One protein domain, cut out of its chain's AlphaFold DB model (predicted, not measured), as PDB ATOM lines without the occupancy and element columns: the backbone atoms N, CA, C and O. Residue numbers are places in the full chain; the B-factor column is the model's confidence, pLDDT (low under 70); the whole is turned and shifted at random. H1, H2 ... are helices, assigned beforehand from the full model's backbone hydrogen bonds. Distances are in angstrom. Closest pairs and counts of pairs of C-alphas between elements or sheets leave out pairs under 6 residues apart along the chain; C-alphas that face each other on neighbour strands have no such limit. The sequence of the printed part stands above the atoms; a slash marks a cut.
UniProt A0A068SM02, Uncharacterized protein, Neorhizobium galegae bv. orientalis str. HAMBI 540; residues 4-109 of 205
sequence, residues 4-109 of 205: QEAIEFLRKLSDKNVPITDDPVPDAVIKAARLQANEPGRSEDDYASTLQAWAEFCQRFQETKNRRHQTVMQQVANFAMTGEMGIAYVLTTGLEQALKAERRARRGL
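What this domain is: This is residues 4 to 109 of the 205 residues of an uncharacterized protein of Neorhizobium galegae bv. orientalis str. HAMBI 540 (UniProt A0A068SM02). Three helices, H3, H4 and H5, make a somewhat splayed up-and-down bundle, each running against the one before it, and the two shorter helices H2 and H1 are gathered at one end of it. The longest helix, H5, begins beside H3 and H4 near that end and runs out past the opposite end, where its residues 104 to 109 stick out. The printed part has 106 residues with five named helices, in the order H1, H2, H3, H4, H5, and no named strand; the class is all helix. The whole is compact, with a radius of gyration of the C-alphas of 13.9 A, yet elongated in outline, spanning 42 by 25 by 25 A.

Where its parts are: Start with H5, residues 87 to 109: find C-alpha 87 at (26.177, 33.797, 115.671), and from there the helix runs 29.9 A to C-alpha 109 at (20.913, 4.927, 110.202). On the way it has a kink of 37 degrees near residue 95. Step back to H4, residues 67 to 82, which measures 23.2 A from first to last C-alpha. Before it comes H3, residues 46 to 63, 25.8 A long. H2, residues 27 to 37, measures 15.3 A. Last, look at the first ATOM lines for H1, residues 4 to 11, which runs 10.6 A from C-alpha 4 at (17.945, 47.160, 105.679).

How they stand to each other: Look first at the bundle of H3, H4 and H5. H4 and H5 form a helical hairpin: they touch, opposite ways at a steep tilt of 39 degrees, and their closest C-alphas are those of Ala 80 and Ile 87, 5.2 A apart. H3 and H5 touch and run the same way, at a tilt of 36 degrees that is only just steep. Their closest C-alphas, those of Thr 50 and Ala 88, are 4.7 A apart; H3 touches H5 with residues 49 to 57 alone, and H5 touches H3 with residues 87 to 92 alone. H3 and H4 are close but not clearly touching, opposite ways at a shallow tilt of 15 degrees, with the C-alphas of Phe 61 and Gln 70 closest at 6.5 A. Move on to H2, which forms a helical hairpin with H3, opposite ways at a steep tilt of 38 degrees. Residues 46 to 54 of H3 alone touch H2, and the closest C-alphas are those of Ala 37 and Asp 46, 5.2 A apart. H2 and H4 only just touch, with 3 pairs of C-alphas within 8 A; the closest are those of Ala 32 and Met 81, at 5.9 A. H1 touches H2 at a steep tilt of 58 degrees, opposite ways, with the C-alphas of Ala 6 and Lys 31 closest at 6.2 A. H1 is apart from H3 and H5. In H1, H2, H3 and H4 every O i to N i+4 pair is within hydrogen-bond range, and in H5 18 of 19 are.

The domain as a whole: The two C-alphas farthest apart are those of Glu 44 and Leu 109, 43.7 A. The printed part has no cut. Residues 12 to 26 make the long link from H1 to H2; the link from H2 to H3 is short, and those from H3 to H4 and from H4 to H5 are tight. Check the B-factor column: mean pLDDT of the printed part is 80.9, and 20 residues are under 70, among them 13 to 16, 41 to 44 and 103 to 109.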
ATOM      1  N   GLN A   4      18.831  47.812 106.648       73.75
ATOM      2  CA  GLN A   4      17.945  47.160 105.679       73.75
ATOM      3  C   GLN A   4      18.726  46.533 104.516       73.75
ATOM      4  O   GLN A   4      18.472  45.381 104.175       73.75
ATOM      5  N   GLU A   5      19.742  47.221 103.986       73.56
ATOM      6  CA  GLU A   5      20.618  46.688 102.929       73.56
ATOM      7  C   GLU A   5      21.365  45.423 103.372       73.56
ATOM      8  O   GLU A   5      21.513  44.474 102.599       73.56
ATOM      9  N   ALA A   6      21.829  45.381 104.623       69.88
ATOM     10  CA  ALA A   6      22.530  44.219 105.158       69.88
ATOM     11  C   ALA A   6      21.584  43.019 105.372       69.88
ATOM     12  O   ALA A   6      21.955  41.889 105.057       69.88
ATOM     13  N   ILE A   7      20.346  43.255 105.824       72.88
ATOM     14  CA  ILE A   7      19.318  42.206 105.947       72.88
ATOM     15  C   ILE A   7      18.944  41.648 104.567       72.88
ATOM     16  O   ILE A   7      18.865  40.432 104.392       72.88
ATOM     17  N   GLU A   8      18.745  42.509 103.567       76.44
ATOM     18  CA  GLU A   8      18.454  42.068 102.199       76.44
ATOM     19  C   GLU A   8      19.605  41.271 101.582       76.44
ATOM     20  O   GLU A   8      19.369  40.283 100.886       76.44
ATOM     21  N   PHE A   9      20.851  41.667 101.854       78.44
ATOM     22  CA  PHE A   9      22.033  40.927 101.422       78.44
ATOM     23  C   PHE A   9      22.076  39.513 102.022       78.44
ATOM     24  O   PHE A   9      22.288  38.552 101.284       78.44
ATOM     25  N   LEU A  10      21.832  39.373 103.331       74.75
ATOM     26  CA  LEU A  10      21.824  38.070 104.006       74.75
ATOM     27  C   LEU A  10      20.654  37.185 103.560       74.75
ATOM     28  O   LEU A  10      20.831  35.987 103.368       74.75
ATOM     29  N   ARG A  11      19.476  37.760 103.296       69.94
ATOM     30  CA  ARG A  11      18.342  37.005 102.737       69.94
ATOM     31  C   ARG A  11      18.639  36.443 101.348       69.94
ATOM     32  O   ARG A  11      18.243  35.322 101.053       69.94
ATOM     33  N   LYS A  12      19.376  37.180 100.510       74.00
ATOM     34  CA  LYS A  12      19.807  36.721  99.174       74.00
ATOM     35  C   LYS A  12      20.875  35.615  99.218       74.00
ATOM     36  O   LYS A  12      21.198  35.054  98.172       74.00
ATOM     37  N   LEU A  13      21.432  35.309 100.393       68.56
ATOM     38  CA  LEU A  13      22.413  34.240 100.604       68.56
ATOM     39  C   LEU A  13      21.784  32.891 100.981       68.56
ATOM     40  O   LEU A  13      22.539  31.937 101.140       68.56
ATOM     41  N   SER A  14      20.450  32.778 101.074       57.56
ATOM     42  CA  SER A  14      19.759  31.544 101.502       57.56
ATOM     43  C   SER A  14      20.202  30.282 100.750       57.56
ATOM     44  O   SER A  14      20.183  29.196 101.323       57.56
ATOM     45  N   ASP A  15      20.664  30.442  99.504       53.91
ATOM     46  CA  ASP A  15      21.013  29.340  98.605       53.91
ATOM     47  C   ASP A  15      22.522  29.255  98.289       53.91
ATOM     48  O   ASP A  15      22.945  28.423  97.483       53.91
ATOM     49  N   LYS A  16      23.364  30.111  98.890       65.38
ATOM     50  CA  LYS A  16      24.813  30.140  98.628       65.38
ATOM     51  C   LYS A  16      25.609  29.776  99.873       65.38
ATOM     52  O   LYS A  16      25.465  30.392 100.922       65.38
ATOM     53  N   ASN A  17      26.516  28.811  99.718       78.88
ATOM     54  CA  ASN A  17      27.450  28.442 100.775       78.88
ATOM     55  C   ASN A  17      28.357  29.623 101.121       78.88
ATOM     56  O   ASN A  17      29.075  30.129 100.257       78.88
ATOM     57  N   VAL A  18      28.344  30.028 102.391       84.12
ATOM     58  CA  VAL A  18      29.304  30.993 102.927       84.12
ATOM     59  C   VAL A  18      30.687  30.336 102.895       84.12
ATOM     60  O   VAL A  18      30.843  29.261 103.483       84.12
ATOM     61  N   PRO A  19      31.691  30.915 102.214       89.31
ATOM     62  CA  PRO A  19      33.036  30.352 102.203       89.31
ATOM     63  C   PRO A  19      33.590  30.267 103.628       89.31
ATOM     64  O   PRO A  19      33.601  31.269 104.334       89.31
ATOM     65  N   ILE A  20      34.047  29.093 104.063       90.50
ATOM     66  CA  ILE A  20      34.657  28.921 105.390       90.50
ATOM     67  C   ILE A  20      36.143  29.274 105.279       90.50
ATOM     68  O   ILE A  20      36.974  28.417 104.984       90.50
ATOM     69  N   THR A  21      36.447  30.557 105.446       90.31
ATOM     70  CA  THR A  21      37.803  31.116 105.473       90.31
ATOM     71  C   THR A  21      37.863  32.260 106.483       90.31
ATOM     72  O   THR A  21      36.865  32.949 106.715       90.31
ATOM     73  N   ASP A  22      39.020  32.445 107.102       87.62
ATOM     74  CA  ASP A  22      39.352  33.546 108.002       87.62
ATOM     75  C   ASP A  22      40.244  34.608 107.332       87.62
ATOM     76  O   ASP A  22      40.326  35.724 107.841       87.62
ATOM     77  N   ASP A  23      40.810  34.317 106.152       87.06
ATOM     78  CA  ASP A  23      41.603  35.265 105.360       87.06
ATOM     79  C   ASP A  23      41.247  35.225 103.851       87.06
ATOM     80  O   ASP A  23      41.565  34.253 103.155       87.06
ATOM     81  N   PRO A  24      40.556  36.247 103.306       87.50
ATOM     82  CA  PRO A  24      39.843  37.294 104.036       87.50
ATOM     83  C   PRO A  24      38.545  36.754 104.659       87.50
ATOM     84  O   PRO A  24      37.861  35.918 104.064       87.50
ATOM     85  N   VAL A  25      38.143  37.294 105.818       90.75
ATOM     86  CA  VAL A  25      36.830  36.994 106.419       90.75
ATOM     87  C   VAL A  25      35.706  37.349 105.427       90.75
ATOM     88  O   VAL A  25      35.667  38.481 104.937       90.75
ATOM     89  N   PRO A  26      34.756  36.437 105.142       92.00
ATOM     90  CA  PRO A  26      33.691  36.693 104.182       92.00
ATOM     91  C   PRO A  26      32.801  37.876 104.568       92.00
ATOM     92  O   PRO A  26      32.374  38.015 105.716       92.00
ATOM     93  N   ASP A  27      32.386  38.653 103.565       88.62
ATOM     94  CA  ASP A  27      31.467  39.787 103.730       88.62
ATOM     95  C   ASP A  27      30.168  39.428 104.460       88.62
ATOM     96  O   ASP A  27      29.620  40.250 105.192       88.62
ATOM     97  N   ALA A  28      29.657  38.210 104.252       87.06
ATOM     98  CA  ALA A  28      28.468  37.717 104.940       87.06
ATOM     99  C   ALA A  28      28.660  37.701 106.460       87.06
ATOM    100  O   ALA A  28      27.791  38.175 107.186       87.06
ATOM    101  N   VAL A  29      29.826  37.248 106.918       87.88
ATOM    102  CA  VAL A  29      30.179  37.151 108.337       87.88
ATOM    103  C   VAL A  29      30.352  38.538 108.934       87.88
ATOM    104  O   VAL A  29      29.763  38.839 109.967       87.88
ATOM    105  N   ILE A  30      31.079  39.424 108.246       89.62
ATOM    106  CA  ILE A  30      31.285  40.806 108.702       89.62
ATOM    107  C   ILE A  30      29.943  41.540 108.820       89.62
ATOM    108  O   ILE A  30      29.684  42.216 109.817       89.62
ATOM    109  N   LYS A  31      29.068  41.415 107.815       88.19
ATOM    110  CA  LYS A  31      27.753  42.074 107.814       88.19
ATOM    111  C   LYS A  31      26.822  41.489 108.874       88.19
ATOM    112  O   LYS A  31      26.162  42.267 109.558       88.19
ATOM    113  N   ALA A  32      26.790  40.167 109.037       86.12
ATOM    114  CA  ALA A  32      25.974  39.505 110.052       86.12
ATOM    115  C   ALA A  32      26.437  39.866 111.473       86.12
ATOM    116  O   ALA A  32      25.619  40.270 112.297       86.12
ATOM    117  N   ALA A  33      27.749  39.853 111.727       88.00
ATOM    118  CA  ALA A  33      28.325  40.266 113.004       88.00
ATOM    119  C   ALA A  33      27.985  41.729 113.338       88.00
ATOM    120  O   ALA A  33      27.578  42.035 114.456       88.00
ATOM    121  N   ARG A  34      28.100  42.645 112.363       87.38
ATOM    122  CA  ARG A  34      27.717  44.058 112.552       87.38
ATOM    123  C   ARG A  34      26.227  44.225 112.800       87.38
ATOM    124  O   ARG A  34      25.843  45.079 113.590       87.38
ATOM    125  N   LEU A  35      25.384  43.468 112.102       84.12
ATOM    126  CA  LEU A  35      23.941  43.517 112.311       84.12
ATOM    127  C   LEU A  35      23.579  43.093 113.732       84.12
ATOM    128  O   LEU A  35      22.851  43.825 114.393       84.12
ATOM    129  N   GLN A  36      24.137  41.977 114.196       81.31
ATOM    130  CA  GLN A  36      23.872  41.446 115.529       81.31
ATOM    131  C   GLN A  36      24.389  42.375 116.638       81.31
ATOM    132  O   GLN A  36      23.684  42.613 117.612       81.31
ATOM    133  N   ALA A  37      25.586  42.947 116.482       83.12
ATOM    134  CA  ALA A  37      26.149  43.880 117.461       83.12
ATOM    135  C   ALA A  37      25.351  45.193 117.586       83.12
ATOM    136  O   ALA A  37      25.384  45.839 118.625       83.12
ATOM    137  N   ASN A  38      24.607  45.581 116.543       81.00
ATOM    138  CA  ASN A  38      23.755  46.774 116.544       81.00
ATOM    139  C   ASN A  38      22.293  46.482 116.947       81.00
ATOM    140  O   ASN A  38      21.426  47.350 116.789       81.00
ATOM    141  N   GLU A  39      21.970  45.270 117.408       77.31
ATOM    142  CA  GLU A  39      20.621  44.959 117.887       77.31
ATOM    143  C   GLU A  39      20.347  45.564 119.276       77.31
ATOM    144  O   GLU A  39      21.228  45.590 120.135       77.31
ATOM    145  N   PRO A  40      19.112  46.037 119.541       70.88
ATOM    146  CA  PRO A  40      18.756  46.580 120.848       70.88
ATOM    147  C   PRO A  40      18.960  45.541 121.962       70.88
ATOM    148  O   PRO A  40      18.397  44.451 121.898       70.88
ATOM    149  N   GLY A  41      19.725  45.893 123.000       66.06
ATOM    150  CA  GLY A  41      19.981  45.024 124.158       66.06
ATOM    151  C   GLY A  41      21.196  44.092 124.033       66.06
ATOM    152  O   GLY A  41      21.372  43.230 124.892       66.06
ATOM    153  N   ARG A  42      22.022  44.254 122.993       67.38
ATOM    154  CA  ARG A  42      23.292  43.532 122.783       67.38
ATOM    155  C   ARG A  42      24.502  44.358 123.244       67.38
ATOM    156  O   ARG A  42      24.406  45.579 123.354       67.38
ATOM    157  N   SER A  43      25.614  43.686 123.550       66.50
ATOM    158  CA  SER A  43      26.864  44.335 123.987       66.50
ATOM    159  C   SER A  43      27.716  44.724 122.774       66.50
ATOM    160  O   SER A  43      27.724  44.002 121.778       66.50
ATOM    161  N   GLU A  44      28.498  45.808 122.860       60.59
ATOM    162  CA  GLU A  44      29.483  46.167 121.819       60.59
ATOM    163  C   GLU A  44      30.501  45.033 121.562       60.59
ATOM    164  O   GLU A  44      30.987  44.864 120.440       60.59
ATOM    165  N   ASP A  45      30.735  44.176 122.563       75.19
ATOM    166  CA  ASP A  45      31.619  43.006 122.479       75.19
ATOM    167  C   ASP A  45      31.081  41.871 121.581       75.19
ATOM    168  O   ASP A  45      31.822  40.947 121.225       75.19
ATOM    169  N   ASP A  46      29.807  41.915 121.169       79.25
ATOM    170  CA  ASP A  46      29.187  40.867 120.345       79.25
ATOM    171  C   ASP A  46      29.795  40.780 118.932       79.25
ATOM    172  O   ASP A  46      29.821  39.705 118.322       79.25
ATOM    173  N   TYR A  47      30.343  41.884 118.416       86.94
ATOM    174  CA  TYR A  47      31.054  41.880 117.136       86.94
ATOM    175  C   TYR A  47      32.378  41.112 117.231       86.94
ATOM    176  O   TYR A  47      32.651  40.230 116.413       86.94
ATOM    177  N   ALA A  48      33.188  41.424 118.246       88.38
ATOM    178  CA  ALA A  48      34.488  40.795 118.457       88.38
ATOM    179  C   ALA A  48      34.341  39.303 118.785       88.38
ATOM    180  O   ALA A  48      35.037  38.476 118.194       88.38
ATOM    181  N   SER A  49      33.382  38.948 119.647       89.12
ATOM    182  CA  SER A  49      33.108  37.550 119.994       89.12
ATOM    183  C   SER A  49      32.644  36.730 118.786       89.12
ATOM    184  O   SER A  49      33.041  35.575 118.630       89.12
ATOM    185  N   THR A  50      31.869  37.331 117.880       91.06
ATOM    186  CA  THR A  50      31.445  36.681 116.634       91.06
ATOM    187  C   THR A  50      32.622  36.410 115.702       91.06
ATOM    188  O   THR A  50      32.725  35.312 115.153       91.06
ATOM    189  N   LEU A  51      33.528  37.377 115.532       92.56
ATOM    190  CA  LEU A  51      34.717  37.188 114.698       92.56
ATOM    191  C   LEU A  51      35.679  36.156 115.291       92.56
ATOM    192  O   LEU A  51      36.211  35.333 114.549       92.56
ATOM    193  N   GLN A  52      35.853  36.148 116.613       93.56
ATOM    194  CA  GLN A  52      36.651  35.127 117.286       93.56
ATOM    195  C   GLN A  52      36.051  33.728 117.085       93.56
ATOM    196  O   GLN A  52      36.752  32.813 116.658       93.56
ATOM    197  N   ALA A  53      34.742  33.572 117.311       93.00
ATOM    198  CA  ALA A  53      34.053  32.301 117.093       93.00
ATOM    199  C   ALA A  53      34.148  31.834 115.629       93.00
ATOM    200  O   ALA A  53      34.249  30.636 115.370       93.00
ATOM    201  N   TRP A  54      34.145  32.763 114.668       95.38
ATOM    202  CA  TRP A  54      34.346  32.445 113.254       95.38
ATOM    203  C   TRP A  54      35.766  31.955 112.949       95.38
ATOM    204  O   TRP A  54      35.921  30.969 112.228       95.38
ATOM    205  N   ALA A  55      36.794  32.597 113.507       94.75
ATOM    206  CA  ALA A  55      38.183  32.172 113.331       94.75
ATOM    207  C   ALA A  55      38.416  30.761 113.902       94.75
ATOM    208  O   ALA A  55      38.916  29.878 113.203       94.75
ATOM    209  N   GLU A  56      37.946  30.504 115.127       95.00
ATOM    210  CA  GLU A  56      38.007  29.171 115.748       95.00
ATOM    211  C   GLU A  56      37.242  28.121 114.922       95.00
ATOM    212  O   GLU A  56      37.697  26.987 114.739       95.00
ATOM    213  N   PHE A  57      36.087  28.500 114.367       95.44
ATOM    214  CA  PHE A  57      35.303  27.646 113.481       95.44
ATOM    215  C   PHE A  57      36.058  27.298 112.187       95.44
ATOM    216  O   PHE A  57      36.051  26.134 111.771       95.44
ATOM    217  N   CYS A  58      36.732  28.274 111.568       95.31
ATOM    218  CA  CYS A  58      37.543  28.070 110.365       95.31
ATOM    219  C   CYS A  58      38.717  27.127 110.634       95.31
ATOM    220  O   CYS A  58      38.897  26.157 109.892       95.31
ATOM    221  N   GLN A  59      39.444  27.335 111.733       94.81
ATOM    222  CA  GLN A  59      40.525  26.440 112.144       94.81
ATOM    223  C   GLN A  59      40.012  25.003 112.320       94.81
ATOM    224  O   GLN A  59      40.537  24.055 111.729       94.81
ATOM    225  N   ARG A  60      38.908  24.827 113.058       93.25
ATOM    226  CA  ARG A  60      38.296  23.508 113.271       93.25
ATOM    227  C   ARG A  60      37.854  22.852 111.963       93.25
ATOM    228  O   ARG A  60      37.906  21.624 111.838       93.25
ATOM    229  N   PHE A  61      37.398  23.636 110.987       93.06
ATOM    230  CA  PHE A  61      37.005  23.130 109.673       93.06
ATOM    231  C   PHE A  61      38.212  22.604 108.892       93.06
ATOM    232  O   PHE A  61      38.148  21.494 108.358       93.06
ATOM    233  N   GLN A  62      39.319  23.353 108.886       92.31
ATOM    234  CA  GLN A  62      40.579  22.964 108.242       92.31
ATOM    235  C   GLN A  62      41.166  21.682 108.855       92.31
ATOM    236  O   GLN A  62      41.635  20.798 108.138       92.31
ATOM    237  N   GLU A  63      41.074  21.530 110.178       93.94
ATOM    238  CA  GLU A  63      41.526  20.328 110.893       93.94
ATOM    239  C   GLU A  63      40.610  19.106 110.667       93.94
ATOM    240  O   GLU A  63      41.022  17.948 110.827       93.94
ATOM    241  N   THR A  64      39.349  19.323 110.278       90.31
ATOM    242  CA  THR A  64      38.359  18.253 110.125       90.31
ATOM    243  C   THR A  64      38.552  17.493 108.815       90.31
ATOM    244  O   THR A  64      38.192  17.961 107.743       90.31
ATOM    245  N   LYS A  65      39.008  16.238 108.904       86.50
ATOM    246  CA  LYS A  65      39.201  15.352 107.732       86.50
ATOM    247  C   LYS A  65      37.928  14.639 107.247       86.50
ATOM    248  O   LYS A  65      37.901  14.081 106.154       86.50
ATOM    249  N   ASN A  66      36.869  14.591 108.060       82.31
ATOM    250  CA  ASN A  66      35.636  13.881 107.706       82.31
ATOM    251  C   ASN A  66      34.740  14.754 106.815       82.31
ATOM    252  O   ASN A  66      34.103  15.684 107.308       82.31
ATOM    253  N   ARG A  67      34.603  14.379 105.536       80.81
ATOM    254  CA  ARG A  67      33.778  15.091 104.544       80.81
ATOM    255  C   ARG A  67      32.330  15.331 104.990       80.81
ATOM    256  O   ARG A  67      31.775  16.375 104.681       80.81
ATOM    257  N   ARG A  68      31.708  14.412 105.744       73.75
ATOM    258  CA  ARG A  68      30.339  14.633 106.260       73.75
ATOM    259  C   ARG A  68      30.301  15.639 107.403       73.75
ATOM    260  O   ARG A  68      29.386  16.449 107.449       73.75
ATOM    261  N   HIS A  69      31.286  15.613 108.301       85.00
ATOM    262  CA  HIS A  69      31.388  16.649 109.331       85.00
ATOM    263  C   HIS A  69      31.618  18.018 108.684       85.00
ATOM    264  O   HIS A  69      30.977  18.973 109.095       85.00
ATOM    265  N   GLN A  70      32.440  18.095 107.632       85.50
ATOM    266  CA  GLN A  70      32.598  19.318 106.840       85.50
ATOM    267  C   GLN A  70      31.259  19.779 106.237       85.50
ATOM    268  O   GLN A  70      30.940  20.959 106.304       85.50
ATOM    269  N   THR A  71      30.422  18.868 105.722       81.62
ATOM    270  CA  THR A  71      29.063  19.218 105.257       81.62
ATOM    271  C   THR A  71      28.188  19.783 106.379       81.62
ATOM    272  O   THR A  71      27.535  20.801 106.176       81.62
ATOM    273  N   VAL A  72      28.189  19.166 107.566       83.88
ATOM    274  CA  VAL A  72      27.434  19.676 108.727       83.88
ATOM    275  C   VAL A  72      27.948  21.048 109.149       83.88
ATOM    276  O   VAL A  72      27.155  21.948 109.393       83.88
ATOM    277  N   MET A  73      29.268  21.233 109.185       90.44
ATOM    278  CA  MET A  73      29.882  22.527 109.470       90.44
ATOM    279  C   MET A  73      29.432  23.579 108.451       90.44
ATOM    280  O   MET A  73      28.960  24.635 108.850       90.44
ATOM    281  N   GLN A  74      29.448  23.275 107.152       88.62
ATOM    282  CA  GLN A  74      28.946  24.190 106.122       88.62
ATOM    283  C   GLN A  74      27.477  24.581 106.336       88.62
ATOM    284  O   GLN A  74      27.124  25.750 106.195       88.62
ATOM    285  N   GLN A  75      26.624  23.629 106.717       82.94
ATOM    286  CA  GLN A  75      25.217  23.904 107.023       82.94
ATOM    287  C   GLN A  75      25.060  24.798 108.257       82.94
ATOM    288  O   GLN A  75      24.263  25.732 108.233       82.94
ATOM    289  N   VAL A  76      25.844  24.549 109.312       87.44
ATOM    290  CA  VAL A  76      25.864  25.386 110.520       87.44
ATOM    291  C   VAL A  76      26.346  26.801 110.199       87.44
ATOM    292  O   VAL A  76      25.729  27.753 110.663       87.44
ATOM    293  N   ALA A  77      27.386  26.956 109.376       89.06
ATOM    294  CA  ALA A  77      27.889  28.262 108.955       89.06
ATOM    295  C   ALA A  77      26.832  29.058 108.177       89.06
ATOM    296  O   ALA A  77      26.597  30.224 108.480       89.06
ATOM    297  N   ASN A  78      26.145  28.421 107.223       84.62
ATOM    298  CA  ASN A  78      25.062  29.065 106.479       84.62
ATOM    299  C   ASN A  78      23.914  29.473 107.418       84.62
ATOM    300  O   ASN A  78      23.459  30.613 107.373       84.62
ATOM    301  N   PHE A  79      23.496  28.568 108.311       82.38
ATOM    302  CA  PHE A  79      22.430  28.835 109.276       82.38
ATOM    303  C   PHE A  79      22.790  29.962 110.248       82.38
ATOM    304  O   PHE A  79      21.941  30.794 110.553       82.38
ATOM    305  N   ALA A  80      24.043  30.029 110.702       86.19
ATOM    306  CA  ALA A  80      24.502  31.077 111.604       86.19
ATOM    307  C   ALA A  80      24.319  32.475 110.996       86.19
ATOM    308  O   ALA A  80      23.965  33.399 111.713       86.19
ATOM    309  N   MET A  81      24.511  32.633 109.682       84.06
ATOM    310  CA  MET A  81      24.419  33.943 109.023       84.06
ATOM    311  C   MET A  81      22.985  34.400 108.738       84.06
ATOM    312  O   MET A  81      22.761  35.587 108.504       84.06
ATOM    313  N   THR A  82      22.019  33.480 108.712       73.81
ATOM    314  CA  THR A  82      20.622  33.774 108.343       73.81
ATOM    315  C   THR A  82      19.624  33.515 109.470       73.81
ATOM    316  O   THR A  82      18.436  33.782 109.300       73.81
ATOM    317  N   GLY A  83      20.075  32.933 110.579       66.69
ATOM    318  CA  GLY A  83      19.248  32.567 111.722       66.69
ATOM    319  C   GLY A  83      19.048  33.711 112.714       66.69
ATOM    320  O   GLY A  83      19.751  34.714 112.699       66.69
ATOM    321  N   GLU A  84      18.083  33.527 113.612       69.25
ATOM    322  CA  GLU A  84      17.748  34.491 114.674       69.25
ATOM    323  C   GLU A  84      18.593  34.288 115.948       69.25
ATOM    324  O   GLU A  84      18.561  35.092 116.878       69.25
ATOM    325  N   MET A  85      19.343  33.184 116.022       74.94
ATOM    326  CA  MET A  85      20.202  32.868 117.161       74.94
ATOM    327  C   MET A  85      21.538  33.608 117.069       74.94
ATOM    328  O   MET A  85      22.050  33.851 115.982       74.94
ATOM    329  N   GLY A  86      22.147  33.906 118.221       82.50
ATOM    330  CA  GLY A  86      23.437  34.596 118.246       82.50
ATOM    331  C   GLY A  86      24.531  33.808 117.521       82.50
ATOM    332  O   GLY A  86      24.755  32.640 117.836       82.50
ATOM    333  N   ILE A  87      25.235  34.453 116.589       87.38
ATOM    334  CA  ILE A  87      26.177  33.797 115.671       87.38
ATOM    335  C   ILE A  87      27.265  33.044 116.439       87.38
ATOM    336  O   ILE A  87      27.470  31.853 116.205       87.38
ATOM    337  N   ALA A  88      27.904  33.695 117.416       87.81
ATOM    338  CA  ALA A  88      28.931  33.066 118.247       87.81
ATOM    339  C   ALA A  88      28.423  31.793 118.958       87.81
ATOM    340  O   ALA A  88      29.132  30.790 119.014       87.81
ATOM    341  N   TYR A  89      27.172  31.788 119.436       87.06
ATOM    342  CA  TYR A  89      26.559  30.613 120.069       87.06
ATOM    343  C   TYR A  89      26.338  29.473 119.066       87.06
ATOM    344  O   TYR A  89      26.618  28.309 119.364       87.06
ATOM    345  N   VAL A  90      25.843  29.797 117.869       85.94
ATOM    346  CA  VAL A  90      25.583  28.813 116.809       85.94
ATOM    347  C   VAL A  90      26.882  28.154 116.342       85.94
ATOM    348  O   VAL A  90      26.937  26.929 116.233       85.94
ATOM    349  N   LEU A  91      27.937  28.944 116.121       89.88
ATOM    350  CA  LEU A  91      29.240  28.458 115.649       89.88
ATOM    351  C   LEU A  91      29.979  27.601 116.690       89.88
ATOM    352  O   LEU A  91      30.774  26.740 116.319       89.88
ATOM    353  N   THR A  92      29.688  27.798 117.978       89.19
ATOM    354  CA  THR A  92      30.309  27.063 119.091       89.19
ATOM    355  C   THR A  92      29.407  25.924 119.578       89.19
ATOM    356  O   THR A  92      29.536  24.775 119.150       89.19
ATOM    357  N   THR A  93      28.446  26.238 120.445       85.81
ATOM    358  CA  THR A  93      27.555  25.274 121.104       85.81
ATOM    359  C   THR A  93      26.615  24.602 120.102       85.81
ATOM    360  O   THR A  93      26.405  23.387 120.163       85.81
ATOM    361  N   GLY A  94      26.074  25.365 119.145       81.06
ATOM    362  CA  GLY A  94      25.209  24.827 118.091       81.06
ATOM    363  C   GLY A  94      25.927  23.788 117.222       81.06
ATOM    364  O   GLY A  94      25.389  22.704 116.981       81.06
ATOM    365  N   LEU A  95      27.176  24.063 116.833       90.00
ATOM    366  CA  LEU A  95      28.011  23.133 116.074       90.00
ATOM    367  C   LEU A  95      28.226  21.808 116.819       90.00
ATOM    368  O   LEU A  95      28.090  20.733 116.230       90.00
ATOM    369  N   GLU A  96      28.560  21.855 118.108       85.06
ATOM    370  CA  GLU A  96      28.781  20.639 118.897       85.06
ATOM    371  C   GLU A  96      27.533  19.763 118.966       85.06
ATOM    372  O   GLU A  96      27.607  18.537 118.802       85.06
ATOM    373  N   GLN A  97      26.372  20.387 119.167       77.06
ATOM    374  CA  GLN A  97      25.094  19.690 119.171       77.06
ATOM    375  C   GLN A  97      24.772  19.096 117.798       77.06
ATOM    376  O   GLN A  97      24.369  17.933 117.732       77.06
ATOM    377  N   ALA A  98      25.015  19.835 116.712       75.88
ATOM    378  CA  ALA A  98      24.801  19.365 115.345       75.88
ATOM    379  C   ALA A  98      25.691  18.156 115.007       75.88
ATOM    380  O   ALA A  98      25.200  17.137 114.520       75.88
ATOM    381  N   LEU A  99      26.981  18.200 115.351       80.88
ATOM    382  CA  LEU A  99      27.897  17.070 115.158       80.88
ATOM    383  C   LEU A  99      27.516  15.861 116.026       80.88
ATOM    384  O   LEU A  99      27.626  14.710 115.595       80.88
ATOM    385  N   LYS A 100      27.036  16.088 117.255       76.25
ATOM    386  CA  LYS A 100      26.525  15.020 118.129       76.25
ATOM    387  C   LYS A 100      25.250  14.395 117.561       76.25
ATOM    388  O   LYS A 100      25.096  13.173 117.633       76.25
ATOM    389  N   ALA A 101      24.358  15.206 117.000       68.81
ATOM    390  CA  ALA A 101      23.144  14.758 116.333       68.81
ATOM    391  C   ALA A 101      23.461  13.968 115.057       68.81
ATOM    392  O   ALA A 101      22.900  12.892 114.888       68.81
ATOM    393  N   GLU A 102      24.419  14.407 114.231       72.00
ATOM    394  CA  GLU A 102      24.896  13.643 113.066       72.00
ATOM    395  C   GLU A 102      25.452  12.285 113.492       72.00
ATOM    396  O   GLU A 102      25.083  11.254 112.931       72.00
ATOM    397  N   ARG A 103      26.270  12.255 114.549       67.94
ATOM    398  CA  ARG A 103      26.858  11.008 115.045       67.94
ATOM    399  C   ARG A 103      25.785  10.043 115.547       67.94
ATOM    400  O   ARG A 103      25.900   8.833 115.349       67.94
ATOM    401  N   ARG A 104      24.749  10.565 116.210       63.41
ATOM    402  CA  ARG A 104      23.575   9.787 116.635       63.41
ATOM    403  C   ARG A 104      22.765   9.312 115.436       63.41
ATOM    404  O   ARG A 104      22.450   8.131 115.392       63.41
ATOM    405  N   ALA A 105      22.520  10.177 114.453       60.69
ATOM    406  CA  ALA A 105      21.846   9.827 113.211       60.69
ATOM    407  C   ALA A 105      22.603   8.710 112.488       60.69
ATOM    408  O   ALA A 105      22.001   7.723 112.111       60.69
ATOM    409  N   ARG A 106      23.936   8.772 112.398       60.41
ATOM    410  CA  ARG A 106      24.766   7.695 111.833       60.41
ATOM    411  C   ARG A 106      24.624   6.373 112.576       60.41
ATOM    412  O   ARG A 106      24.504   5.334 111.940       60.41
ATOM    413  N   ARG A 107      24.659   6.399 113.910       54.09
ATOM    414  CA  ARG A 107      24.436   5.191 114.726       54.09
ATOM    415  C   ARG A 107      23.009   4.664 114.580       54.09
ATOM    416  O   ARG A 107      22.806   3.462 114.669       54.09
ATOM    417  N   GLY A 108      22.055   5.559 114.347       48.34
ATOM    418  CA  GLY A 108      20.668   5.240 114.063       48.34
ATOM    419  C   GLY A 108      20.432   4.766 112.633       48.34
ATOM    420  O   GLY A 108      19.537   3.977 112.448       48.34
ATOM    421  N   LEU A 109      21.207   5.172 111.625       49.72
ATOM    422  CA  LEU A 109      20.913   4.927 110.202       49.72
ATOM    423  C   LEU A 109      21.376   3.562 109.681       49.72
ATOM    424  O   LEU A 109      20.847   3.106 108.678       49.72
TER     425      LEU A 109